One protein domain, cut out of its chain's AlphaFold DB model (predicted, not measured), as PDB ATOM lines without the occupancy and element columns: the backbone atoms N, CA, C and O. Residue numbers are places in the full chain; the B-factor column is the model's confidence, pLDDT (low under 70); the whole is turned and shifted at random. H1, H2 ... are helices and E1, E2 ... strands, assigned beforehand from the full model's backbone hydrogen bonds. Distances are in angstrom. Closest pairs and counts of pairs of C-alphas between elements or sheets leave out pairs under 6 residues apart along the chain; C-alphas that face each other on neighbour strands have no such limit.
ATOM      1  N   GLU A   3      31.949  14.565  48.892       94.38
ATOM      2  CA  GLU A   3      33.366  14.296  49.120       94.38
ATOM      3  C   GLU A   3      33.635  12.787  49.209       94.38
ATOM      4  O   GLU A   3      32.825  12.020  49.733       94.38
ATOM      5  N   ARG A   4      34.802  12.371  48.708       93.38
ATOM      6  CA  ARG A   4      35.438  11.075  48.965       93.38
ATOM      7  C   ARG A   4      36.688  11.300  49.826       93.38
ATOM      8  O   ARG A   4      37.761  11.519  49.244       93.38
ATOM      9  N   PRO A   5      36.573  11.220  51.167       91.12
ATOM     10  CA  PRO A   5      37.611  11.659  52.106       91.12
ATOM     11  C   PRO A   5      38.972  11.008  51.846       91.12
ATOM     12  O   PRO A   5      39.985  11.685  51.726       91.12
ATOM     13  N   ARG A   6      38.991   9.692  51.601       89.69
ATOM     14  CA  ARG A   6      40.234   8.924  51.381       89.69
ATOM     15  C   ARG A   6      41.020   9.287  50.126       89.69
ATOM     16  O   ARG A   6      42.160   8.858  49.982       89.69
ATOM     17  N   THR A   7      40.395   9.985  49.184       90.75
ATOM     18  CA  THR A   7      41.037  10.381  47.923       90.75
ATOM     19  C   THR A   7      41.130  11.890  47.765       90.75
ATOM     20  O   THR A   7      41.615  12.329  46.727       90.75
ATOM     21  N   GLU A   8      40.626  12.657  48.741       89.50
ATOM     22  CA  GLU A   8      40.501  14.119  48.664       89.50
ATOM     23  C   GLU A   8      39.823  14.566  47.359       89.50
ATOM     24  O   GLU A   8      40.213  15.535  46.709       89.50
ATOM     25  N   ARG A   9      38.818  13.795  46.916       92.25
ATOM     26  CA  ARG A   9      38.118  14.067  45.659       92.25
ATOM     27  C   ARG A   9      36.686  14.460  45.882       92.25
ATOM     28  O   ARG A   9      35.969  13.807  46.636       92.25
ATOM     29  N   TRP A  10      36.239  15.439  45.112       93.19
ATOM     30  CA  TRP A  10      34.886  15.961  45.180       93.19
ATOM     31  C   TRP A  10      34.121  15.705  43.880       93.19
ATOM     32  O   TRP A  10      34.656  15.784  42.769       93.19
ATOM     33  N   THR A  11      32.837  15.399  44.017       93.00
ATOM     34  CA  THR A  11      31.883  15.339  42.912       93.00
ATOM     35  C   THR A  11      30.793  16.375  43.147       93.00
ATOM     36  O   THR A  11      30.017  16.321  44.106       93.00
ATOM     37  N   PHE A  12      30.746  17.357  42.253       92.12
ATOM     38  CA  PHE A  12      29.715  18.375  42.226       92.12
ATOM     39  C   PHE A  12      28.498  17.841  41.477       92.12
ATOM     40  O   PHE A  12      28.594  17.404  40.330       92.12
ATOM     41  N   ILE A  13      27.346  17.915  42.138       89.94
ATOM     42  CA  ILE A  13      26.053  17.671  41.508       89.94
ATOM     43  C   ILE A  13      25.551  19.020  41.014       89.94
ATOM     44  O   ILE A  13      25.424  19.956  41.805       89.94
ATOM     45  N   THR A  14      25.320  19.126  39.713       90.81
ATOM     46  CA  THR A  14      24.935  20.370  39.043       90.81
ATOM     47  C   THR A  14      23.561  20.230  38.404       90.81
ATOM     48  O   THR A  14      23.040  19.124  38.257       90.81
ATOM     49  N   GLY A  15      22.974  21.360  38.007       84.81
ATOM     50  CA  GLY A  15      21.796  21.364  37.142       84.81
ATOM     51  C   GLY A  15      22.109  20.784  35.752       84.81
ATOM     52  O   GLY A  15      23.216  20.282  35.528       84.81
ATOM     53  N   PRO A  16      21.165  20.871  34.796       82.75
ATOM     54  CA  PRO A  16      21.369  20.398  33.430       82.75
ATOM     55  C   PRO A  16      22.707  20.885  32.863       82.75
ATOM     56  O   PRO A  16      23.018  22.076  32.895       82.75
ATOM     57  N   GLY A  17      23.506  19.944  32.371       83.50
ATOM     58  CA  GLY A  17      24.860  20.192  31.899       83.50
ATOM     59  C   GLY A  17      25.212  19.294  30.724       83.50
ATOM     60  O   GLY A  17      24.447  18.410  30.341       83.50
ATOM     61  N   HIS A  18      26.381  19.516  30.145       86.56
ATOM     62  CA  HIS A  18      26.914  18.685  29.070       86.56
ATOM     63  C   HIS A  18      28.190  17.991  29.541       86.56
ATOM     64  O   HIS A  18      28.758  18.325  30.581       86.56
ATOM     65  N   LYS A  19      28.649  17.003  28.775       89.19
ATOM     66  CA  LYS A  19      29.966  16.413  28.998       89.19
ATOM     67  C   LYS A  19      31.037  17.496  28.810       89.19
ATOM     68  O   LYS A  19      31.102  18.058  27.715       89.19
ATOM     69  N   PRO A  20      31.857  17.803  29.833       88.94
ATOM     70  CA  PRO A  20      32.945  18.756  29.674       88.94
ATOM     71  C   PRO A  20      33.925  18.285  28.599       88.94
ATOM     72  O   PRO A  20      34.127  17.082  28.417       88.94
ATOM     73  N   ASN A  21      34.561  19.230  27.906       92.19
ATOM     74  CA  ASN A  21      35.687  18.896  27.041       92.19
ATOM     75  C   ASN A  21      36.913  18.473  27.874       92.19
ATOM     76  O   ASN A  21      36.964  18.668  29.090       92.19
ATOM     77  N   GLU A  22      37.910  17.900  27.206       92.56
ATOM     78  CA  GLU A  22      39.098  17.340  27.857       92.56
ATOM     79  C   GLU A  22      39.890  18.378  28.663       92.56
ATOM     80  O   GLU A  22      40.327  18.089  29.774       92.56
ATOM     81  N   ALA A  23      40.003  19.612  28.166       91.12
ATOM     82  CA  ALA A  23      40.686  20.690  28.878       91.12
ATOM     83  C   ALA A  23      39.988  21.038  30.204       91.12
ATOM     84  O   ALA A  23      40.641  21.136  31.240       91.12
ATOM     85  N   VAL A  24      38.655  21.172  30.199       91.12
ATOM     86  CA  VAL A  24      37.873  21.388  31.429       91.12
ATOM     87  C   VAL A  24      38.018  20.200  32.375       91.12
ATOM     88  O   VAL A  24      38.190  20.392  33.576       91.12
ATOM     89  N   PHE A  25      37.963  18.974  31.850       90.81
ATOM     90  CA  PHE A  25      38.126  17.775  32.665       90.81
ATOM     91  C   PHE A  25      39.500  17.738  33.350       90.81
ATOM     92  O   PHE A  25      39.575  17.465  34.545       90.81
ATOM     93  N   ALA A  26      40.570  18.077  32.627       91.38
ATOM     94  CA  ALA A  26      41.917  18.161  33.179       91.38
ATOM     95  C   ALA A  26      42.033  19.228  34.281       91.38
ATOM     96  O   ALA A  26      42.669  18.979  35.303       91.38
ATOM     97  N   ASP A  27      41.396  20.391  34.111       91.25
ATOM     98  CA  ASP A  27      41.383  21.444  35.135       91.25
ATOM     99  C   ASP A  27      40.679  20.989  36.418       91.25
ATOM    100  O   ASP A  27      41.216  21.161  37.511       91.25
ATOM    101  N   LEU A  28      39.507  20.357  36.288       92.75
ATOM    102  CA  LEU A  28      38.778  19.797  37.429       92.75
ATOM    103  C   LEU A  28      39.602  18.705  38.127       92.75
ATOM    104  O   LEU A  28      39.734  18.713  39.351       92.75
ATOM    105  N   LEU A  29      40.214  17.808  37.349       90.31
ATOM    106  CA  LEU A  29      41.010  16.698  37.870       90.31
ATOM    107  C   LEU A  29      42.211  17.176  38.696       90.31
ATOM    108  O   LEU A  29      42.506  16.565  39.722       90.31
ATOM    109  N   ARG A  30      42.872  18.272  38.292       89.56
ATOM    110  CA  ARG A  30      43.984  18.877  39.055       89.56
ATOM    111  C   ARG A  30      43.574  19.315  40.463       89.56
ATOM    112  O   ARG A  30      44.421  19.340  41.343       89.56
ATOM    113  N   PHE A  31      42.294  19.622  40.668       90.19
ATOM    114  CA  PHE A  31      41.714  20.008  41.959       90.19
ATOM    115  C   PHE A  31      41.014  18.855  42.684       90.19
ATOM    116  O   PHE A  31      40.280  19.087  43.639       90.19
ATOM    117  N   GLY A  32      41.163  17.617  42.200       92.12
ATOM    118  CA  GLY A  32      40.407  16.478  42.725       92.12
ATOM    119  C   GLY A  32      38.897  16.583  42.471       92.12
ATOM    120  O   GLY A  32      38.125  15.795  43.013       92.12
ATOM    121  N   ALA A  33      38.455  17.524  41.636       93.44
ATOM    122  CA  ALA A  33      37.055  17.817  41.385       93.44
ATOM    123  C   ALA A  33      36.516  17.061  40.163       93.44
ATOM    124  O   ALA A  33      37.234  16.678  39.240       93.44
ATOM    125  N   SER A  34      35.201  16.874  40.141       92.81
ATOM    126  CA  SER A  34      34.462  16.309  39.012       92.81
ATOM    127  C   SER A  34      33.046  16.879  38.973       92.81
ATOM    128  O   SER A  34      32.477  17.201  40.017       92.81
ATOM    129  N   VAL A  35      32.475  16.994  37.775       92.50
ATOM    130  CA  VAL A  35      31.057  17.322  37.561       92.50
ATOM    131  C   VAL A  35      30.405  16.153  36.838       92.50
ATOM    132  O   VAL A  35      30.994  15.613  35.902       92.50
ATOM    133  N   ALA A  36      29.204  15.766  37.256       86.19
ATOM    134  CA  ALA A  36      28.453  14.713  36.582       86.19
ATOM    135  C   ALA A  36      27.742  15.279  35.337       86.19
ATOM    136  O   ALA A  36      26.957  16.222  35.472       86.19
ATOM    137  N   PRO A  37      28.013  14.774  34.120       82.94
ATOM    138  CA  PRO A  37      27.275  15.183  32.935       82.94
ATOM    139  C   PRO A  37      25.837  14.656  32.938       82.94
ATOM    140  O   PRO A  37      25.480  13.736  33.672       82.94
ATOM    141  N   LEU A  38      24.995  15.236  32.080       82.00
ATOM    142  CA  LEU A  38      23.626  14.761  31.898       82.00
ATOM    143  C   LEU A  38      23.612  13.283  31.477       82.00
ATOM    144  O   LEU A  38      24.299  12.898  30.531       82.00
ATOM    145  N   GLY A  39      22.798  12.483  32.167       80.44
ATOM    146  CA  GLY A  39      22.671  11.040  31.934       80.44
ATOM    147  C   GLY A  39      23.719  10.185  32.649       80.44
ATOM    148  O   GLY A  39      23.652   8.961  32.558       80.44
ATOM    149  N   ASP A  40      24.662  10.801  33.366       84.31
ATOM    150  CA  ASP A  40      25.609  10.069  34.200       84.31
ATOM    151  C   ASP A  40      24.968   9.591  35.509       84.31
ATOM    152  O   ASP A  40      24.000  10.179  36.004       84.31
ATOM    153  N   HIS A  41      25.524   8.525  36.080       85.00
ATOM    154  CA  HIS A  41      25.051   7.952  37.337       85.00
ATOM    155  C   HIS A  41      25.990   8.359  38.470       85.00
ATOM    156  O   HIS A  41      27.154   7.969  38.509       85.00
ATOM    157  N   VAL A  42      25.463   9.128  39.421       84.75
ATOM    158  CA  VAL A  42      26.203   9.549  40.613       84.75
ATOM    159  C   VAL A  42      25.743   8.720  41.798       84.75
ATOM    160  O   VAL A  42      24.558   8.707  42.128       84.75
ATOM    161  N   VAL A  43      26.688   8.056  42.460       85.94
ATOM    162  CA  VAL A  43      26.427   7.410  43.749       85.94
ATOM    163  C   VAL A  43      26.208   8.501  44.792       85.94
ATOM    164  O   VAL A  43      27.039   9.392  44.959       85.94
ATOM    165  N   LEU A  44      25.066   8.447  45.469       89.31
ATOM    166  CA  LEU A  44      24.735   9.367  46.547       89.31
ATOM    167  C   LEU A  44      25.153   8.743  47.883       89.31
ATOM    168  O   LEU A  44      24.830   7.575  48.096       89.31
ATOM    169  N   PRO A  45      25.812   9.498  48.781       92.69
ATOM    170  CA  PRO A  45      26.132   9.010  50.114       92.69
ATOM    171  C   PRO A  45      24.873   8.545  50.849       92.69
ATOM    172  O   PRO A  45      23.912   9.314  51.004       92.69
ATOM    173  N   SER A  46      24.891   7.290  51.287       92.06
ATOM    174  CA  SER A  46      23.955   6.744  52.267       92.06
ATOM    175  C   SER A  46      24.454   7.008  53.699       92.06
ATOM    176  O   SER A  46      25.630   7.318  53.893       92.06
ATOM    177  N   PRO A  47      23.604   6.850  54.731       93.19
ATOM    178  CA  PRO A  47      24.045   6.976  56.123       93.19
ATOM    179  C   PRO A  47      25.195   6.029  56.502       93.19
ATOM    180  O   PRO A  47      26.040   6.383  57.322       93.19
ATOM    181  N   ASP A  48      25.248   4.830  55.909       95.94
ATOM    182  CA  ASP A  48      26.342   3.885  56.145       95.94
ATOM    183  C   ASP A  48      27.642   4.325  55.461       95.94
ATOM    184  O   ASP A  48      28.708   4.174  56.058       95.94
ATOM    185  N   ASP A  49      27.568   4.924  54.267       93.44
ATOM    186  CA  ASP A  49      28.751   5.476  53.593       93.44
ATOM    187  C   ASP A  49      29.390   6.600  54.411       93.44
ATOM    188  O   ASP A  49      30.615   6.648  54.529       93.44
ATOM    189  N   GLU A  50      28.563   7.466  55.005       92.44
ATOM    190  CA  GLU A  50      29.023   8.552  55.875       92.44
ATOM    191  C   GLU A  50      29.634   8.007  57.168       92.44
ATOM    192  O   GLU A  50      30.716   8.431  57.573       92.44
ATOM    193  N   ARG A  51      28.988   7.013  57.793       94.44
ATOM    194  CA  ARG A  51      29.492   6.362  59.014       94.44
ATOM    195  C   ARG A  51      30.833   5.657  58.797       94.44
ATOM    196  O   ARG A  51      31.641   5.591  59.722       94.44
ATOM    197  N   LEU A  52      31.053   5.106  57.605       94.50
ATOM    198  CA  LEU A  52      32.281   4.402  57.225       94.50
ATOM    199  C   LEU A  52      33.336   5.317  56.583       94.50
ATOM    200  O   LEU A  52      34.389   4.819  56.163       94.50
ATOM    201  N   ASP A  53      33.063   6.623  56.500       91.94
ATOM    202  CA  ASP A  53      33.930   7.635  55.885       91.94
ATOM    203  C   ASP A  53      34.323   7.278  54.437       91.94
ATOM    204  O   ASP A  53      35.454   7.469  53.980       91.94
ATOM    205  N   LEU A  54      33.385   6.663  53.710       91.06
ATOM    206  CA  LEU A  54      33.566   6.301  52.307       91.06
ATOM    207  C   LEU A  54      33.213   7.491  51.414       91.06
ATOM    208  O   LEU A  54      33.983   7.854  50.522       91.06
ATOM    209  N   TRP A  55      32.027   8.057  51.641       93.81
ATOM    210  CA  TRP A  55      31.448   9.162  50.883       93.81
ATOM    211  C   TRP A  55      30.684  10.059  51.852       93.81
ATOM    212  O   TRP A  55      29.969   9.552  52.714       93.81
ATOM    213  N   ARG A  56      30.803  11.379  51.698       94.75
ATOM    214  CA  ARG A  56      30.163  12.349  52.595       94.75
ATOM    215  C   ARG A  56      29.469  13.464  51.836       94.75
ATOM    216  O   ARG A  56      30.000  13.979  50.851       94.75
ATOM    217  N   TRP A  57      28.286  13.866  52.292       93.19
ATOM    218  CA  TRP A  57      27.684  15.113  51.833       93.19
ATOM    219  C   TRP A  57      28.386  16.316  52.468       93.19
ATOM    220  O   TRP A  57      28.266  16.542  53.664       93.19
ATOM    221  N   GLU A  58      29.038  17.141  51.650       91.00
ATOM    222  CA  GLU A  58      29.505  18.468  52.088       91.00
ATOM    223  C   GLU A  58      28.383  19.502  52.017       91.00
ATOM    224  O   GLU A  58      28.232  20.378  52.860       91.00
ATOM    225  N   CYS A  59      27.554  19.390  50.981       87.81
ATOM    226  CA  CYS A  59      26.370  20.219  50.822       87.81
ATOM    227  C   CYS A  59      25.292  19.383  50.140       87.81
ATOM    228  O   CYS A  59      25.386  19.091  48.939       87.81
ATOM    229  N   LYS A  60      24.327  18.917  50.934       88.62
ATOM    230  CA  LYS A  60      23.220  18.081  50.473       88.62
ATOM    231  C   LYS A  60      22.132  18.968  49.852       88.62
ATOM    232  O   LYS A  60      21.676  19.883  50.530       88.62
ATOM    233  N   PRO A  61      21.677  18.691  48.617       85.50
ATOM    234  CA  PRO A  61      20.544  19.402  48.030       85.50
ATOM    235  C   PRO A  61      19.296  19.214  48.898       85.50
ATOM    236  O   PRO A  61      18.937  18.077  49.224       85.50
ATOM    237  N   THR A  62      18.625  20.304  49.263       86.56
ATOM    238  CA  THR A  62      17.419  20.243  50.112       86.56
ATOM    239  C   THR A  62      16.120  20.268  49.311       86.56
ATOM    240  O   THR A  62      15.070  19.904  49.836       86.56
ATOM    241  N   ALA A  63      16.173  20.671  48.038       83.56
ATOM    242  CA  ALA A  63      15.011  20.752  47.160       83.56
ATOM    243  C   ALA A  63      15.339  20.345  45.717       83.56
ATOM    244  O   ALA A  63      16.481  20.397  45.257       83.56
ATOM    245  N   ARG A  64      14.303  19.959  44.963       76.12
ATOM    246  CA  ARG A  64      14.434  19.675  43.531       76.12
ATOM    247  C   ARG A  64      14.760  20.973  42.788       76.12
ATOM    248  O   ARG A  64      13.967  21.905  42.819       76.12
ATOM    249  N   GLY A  65      15.895  21.003  42.094       74.19
ATOM    250  CA  GLY A  65      16.360  22.186  41.359       74.19
ATOM    251  C   GLY A  65      17.371  23.043  42.120       74.19
ATOM    252  O   GLY A  65      17.911  23.974  41.533       74.19
ATOM    253  N   ASP A  66      17.686  22.694  43.369       83.31
ATOM    254  CA  ASP A  66      18.757  23.315  44.152       83.31
ATOM    255  C   ASP A  66      20.131  22.766  43.739       83.31
ATOM    256  O   ASP A  66      20.848  22.111  44.496       83.31
ATOM    257  N   PHE A  67      20.457  22.949  42.461       88.12
ATOM    258  CA  PHE A  67      21.730  22.539  41.898       88.12
ATOM    259  C   PHE A  67      22.390  23.727  41.204       88.12
ATOM    260  O   PHE A  67      21.759  24.369  40.359       88.12
ATOM    261  N   PRO A  68      23.669  24.014  41.496       90.50
ATOM    262  CA  PRO A  68      24.365  25.107  40.844       90.50
ATOM    263  C   PRO A  68      24.488  24.852  39.331       90.50
ATOM    264  O   PRO A  68      24.603  23.694  38.900       90.50
ATOM    265  N   PRO A  69      24.517  25.912  38.502       91.75
ATOM    266  CA  PRO A  69      24.850  25.782  37.090       91.75
ATOM    267  C   PRO A  69      26.233  25.144  36.908       91.75
ATOM    268  O   PRO A  69      27.197  25.535  37.568       91.75
ATOM    269  N   GLN A  70      26.357  24.202  35.968       92.19
ATOM    270  CA  GLN A  70      27.627  23.517  35.695       92.19
ATOM    271  C   GLN A  70      28.750  24.502  35.327       92.19
ATOM    272  O   GLN A  70      29.886  24.358  35.779       92.19
ATOM    273  N   SER A  71      28.421  25.538  34.551       92.38
ATOM    274  CA  SER A  71      29.359  26.595  34.162       92.38
ATOM    275  C   SER A  71      29.911  27.365  35.363       92.38
ATOM    276  O   SER A  71      31.101  27.674  35.377       92.38
ATOM    277  N   ALA A  72      29.085  27.627  36.380       93.38
ATOM    278  CA  ALA A  72      29.510  28.310  37.596       93.38
ATOM    279  C   ALA A  72      30.512  27.453  38.382       93.38
ATOM    280  O   ALA A  72      31.579  27.940  38.740       93.38
ATOM    281  N   VAL A  73      30.233  26.155  38.553       92.81
ATOM    282  CA  VAL A  73      31.159  25.220  39.224       92.81
ATOM    283  C   VAL A  73      32.504  25.138  38.499       92.81
ATOM    284  O   VAL A  73      33.557  25.215  39.135       92.81
ATOM    285  N   ILE A  74      32.490  25.025  37.167       92.75
ATOM    286  CA  ILE A  74      33.717  24.979  36.355       92.75
ATOM    287  C   ILE A  74      34.510  26.287  36.489       92.75
ATOM    288  O   ILE A  74      35.721  26.248  36.710       92.75
ATOM    289  N   ALA A  75      33.842  27.438  36.367       93.44
ATOM    290  CA  ALA A  75      34.483  28.747  36.467       93.44
ATOM    291  C   ALA A  75      35.120  28.963  37.848       93.44
ATOM    292  O   ALA A  75      36.284  29.358  37.928       93.44
ATOM    293  N   THR A  76      34.400  28.639  38.925       92.75
ATOM    294  CA  THR A  76      34.916  28.740  40.295       92.75
ATOM    295  C   THR A  76      36.098  27.803  40.516       92.75
ATOM    296  O   THR A  76      37.117  28.244  41.038       92.75
ATOM    297  N   THR A  77      36.017  26.544  40.071       90.06
ATOM    298  CA  THR A  77      37.128  25.589  40.237       90.06
ATOM    299  C   THR A  77      38.396  26.105  39.558       90.06
ATOM    300  O   THR A  77      39.457  26.134  40.173       90.06
ATOM    301  N   ARG A  78      38.276  26.621  38.328       89.50
ATOM    302  CA  ARG A  78      39.399  27.226  37.594       89.50
ATOM    303  C   ARG A  78      39.974  28.466  38.279       89.50
ATOM    304  O   ARG A  78      41.189  28.652  38.278       89.50
ATOM    305  N   ALA A  79      39.127  29.312  38.864       89.38
ATOM    306  CA  ALA A  79      39.585  30.482  39.612       89.38
ATOM    307  C   ALA A  79      40.395  30.076  40.857       89.38
ATOM    308  O   ALA A  79      41.443  30.662  41.126       89.38
ATOM    309  N   MET A  80      39.964  29.025  41.562       83.94
ATOM    310  CA  MET A  80      40.706  28.453  42.693       83.94
ATOM    311  C   MET A  80      42.048  27.858  42.244       83.94
ATOM    312  O   MET A  80      43.056  28.054  42.920       83.94
ATOM    313  N   THR A  81      42.099  27.231  41.061       74.69
ATOM    314  CA  THR A  81      43.353  26.780  40.429       74.69
ATOM    315  C   THR A  81      44.346  27.894  40.190       74.69
ATOM    316  O   THR A  81      45.514  27.765  40.554       74.69
ATOM    317  N   ALA A  82      43.888  29.004  39.621       71.75
ATOM    318  CA  ALA A  82      44.745  30.156  39.385       71.75
ATOM    319  C   ALA A  82      45.236  30.805  40.694       71.75
ATOM    320  O   ALA A  82      46.323  31.378  40.712       71.75
ATOM    321  N   SER A  83      44.455  30.717  41.776       66.38
ATOM    322  CA  SER A  83      44.826  31.268  43.083       66.38
ATOM    323  C   SER A  83      45.811  30.394  43.859       66.38
ATOM    324  O   SER A  83      46.639  30.946  44.566       66.38
ATOM    325  N   ALA A  84      45.729  29.065  43.753       60.38
ATOM    326  CA  ALA A  84      46.642  28.152  44.453       60.38
ATOM    327  C   ALA A  84      48.047  28.092  43.822       60.38
ATOM    328  O   ALA A  84      48.984  27.599  44.439       60.38
ATOM    329  N   ALA A  85      48.184  28.561  42.579       58.59
ATOM    330  CA  ALA A  85      49.453  28.636  41.858       58.59
ATOM    331  C   ALA A  85      50.221  29.958  42.089       58.59
ATOM    332  O   ALA A  85      51.272  30.153  41.478       58.59
ATOM    333  N   ARG A  86      49.683  30.872  42.907       46.41
ATOM    334  CA  ARG A  86      50.308  32.140  43.312       46.41
ATOM    335  C   ARG A  86      50.802  32.052  44.746       46.41
ATOM    336  O   ARG A  86      51.841  32.687  45.013       46.41
TER     337      ARG A  86
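This is residues 3 to 86 of the 86 residues of an uncharacterized protein of Amycolatopsis keratiniphila (UniProt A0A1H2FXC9). Two short parallel strands, E1 and E2, sit side by side in the middle, and helices H1 and H3 pack on the E2 side of the pair, crossing each other at a steep tilt. The short helix H2 lies far off at the other end of the longest axis, between two long links, with no helix touching it. The printed part has 84 residues, with named elements in the order E1, H1, E2, H2, H3, and under half of the residues are in them; the class is mostly helix. The sheet has the order E1, E2 and is parallel. The whole is compact, with a radius of gyration of the C-alphas of 13.3 A and spans of 37 by 28 by 20 A.

E1, residues 9 to 12, and E2, residues 33 to 35, are parallel neighbours with 27 degrees between their directions. The C-alphas of Thr 11 and Ser 34 face each other at 4.8 A. N 12 and O 34 are within hydrogen-bond range at 2.8 A, and so are N 34 and O 10 at 2.9 A. With H1, residues 22 to 30, they form a strand-helix-strand unit, two parallel neighbour strands with a helix between them along the chain. The closest C-alphas of H1 and E2 are those of Leu 28 and Ser 34, 5.8 A apart. H2, residues 47 to 51, is apart from E1 and from H1. H3, residues 70 to 84, touches H1, with the C-alphas of Asp 27 and Arg 78 closest at 6.6 A. The two run the same way at a steep tilt of 54 degrees. The closest C-alphas of H3 and E2 are those of Gln 70 and Val 35, 7.3 A apart. H2 and H3 are apart. In H1, H2 and H3 every O i to N i+4 pair is within hydrogen-bond range.

E1 begins at C-alpha 9, (38.118, 14.067, 45.659), and is 10.0 A long. H1 runs from Glu 22 to Arg 30 over 12.3 A. E2 runs from Ala 33 to Val 35. H2, Pro 47 to Arg 51, begins at C-alpha 47, (24.045, 6.976, 56.123). H3 spans 21.4 A and ends at C-alpha 84, (46.642, 28.152, 44.453).

The two C-alphas farthest apart, those of Asp 48 and Arg 86, are 39.2 A apart. The printed part has no cut. The link from H1 to E2 is tight and that from E1 to H1 is short. The links from E2 to H2, with 11 residues, and from H2 to H3, with 18 residues, are long. The mean pLDDT of the printed part is 87.8, and residues 83 to 86 are under 70.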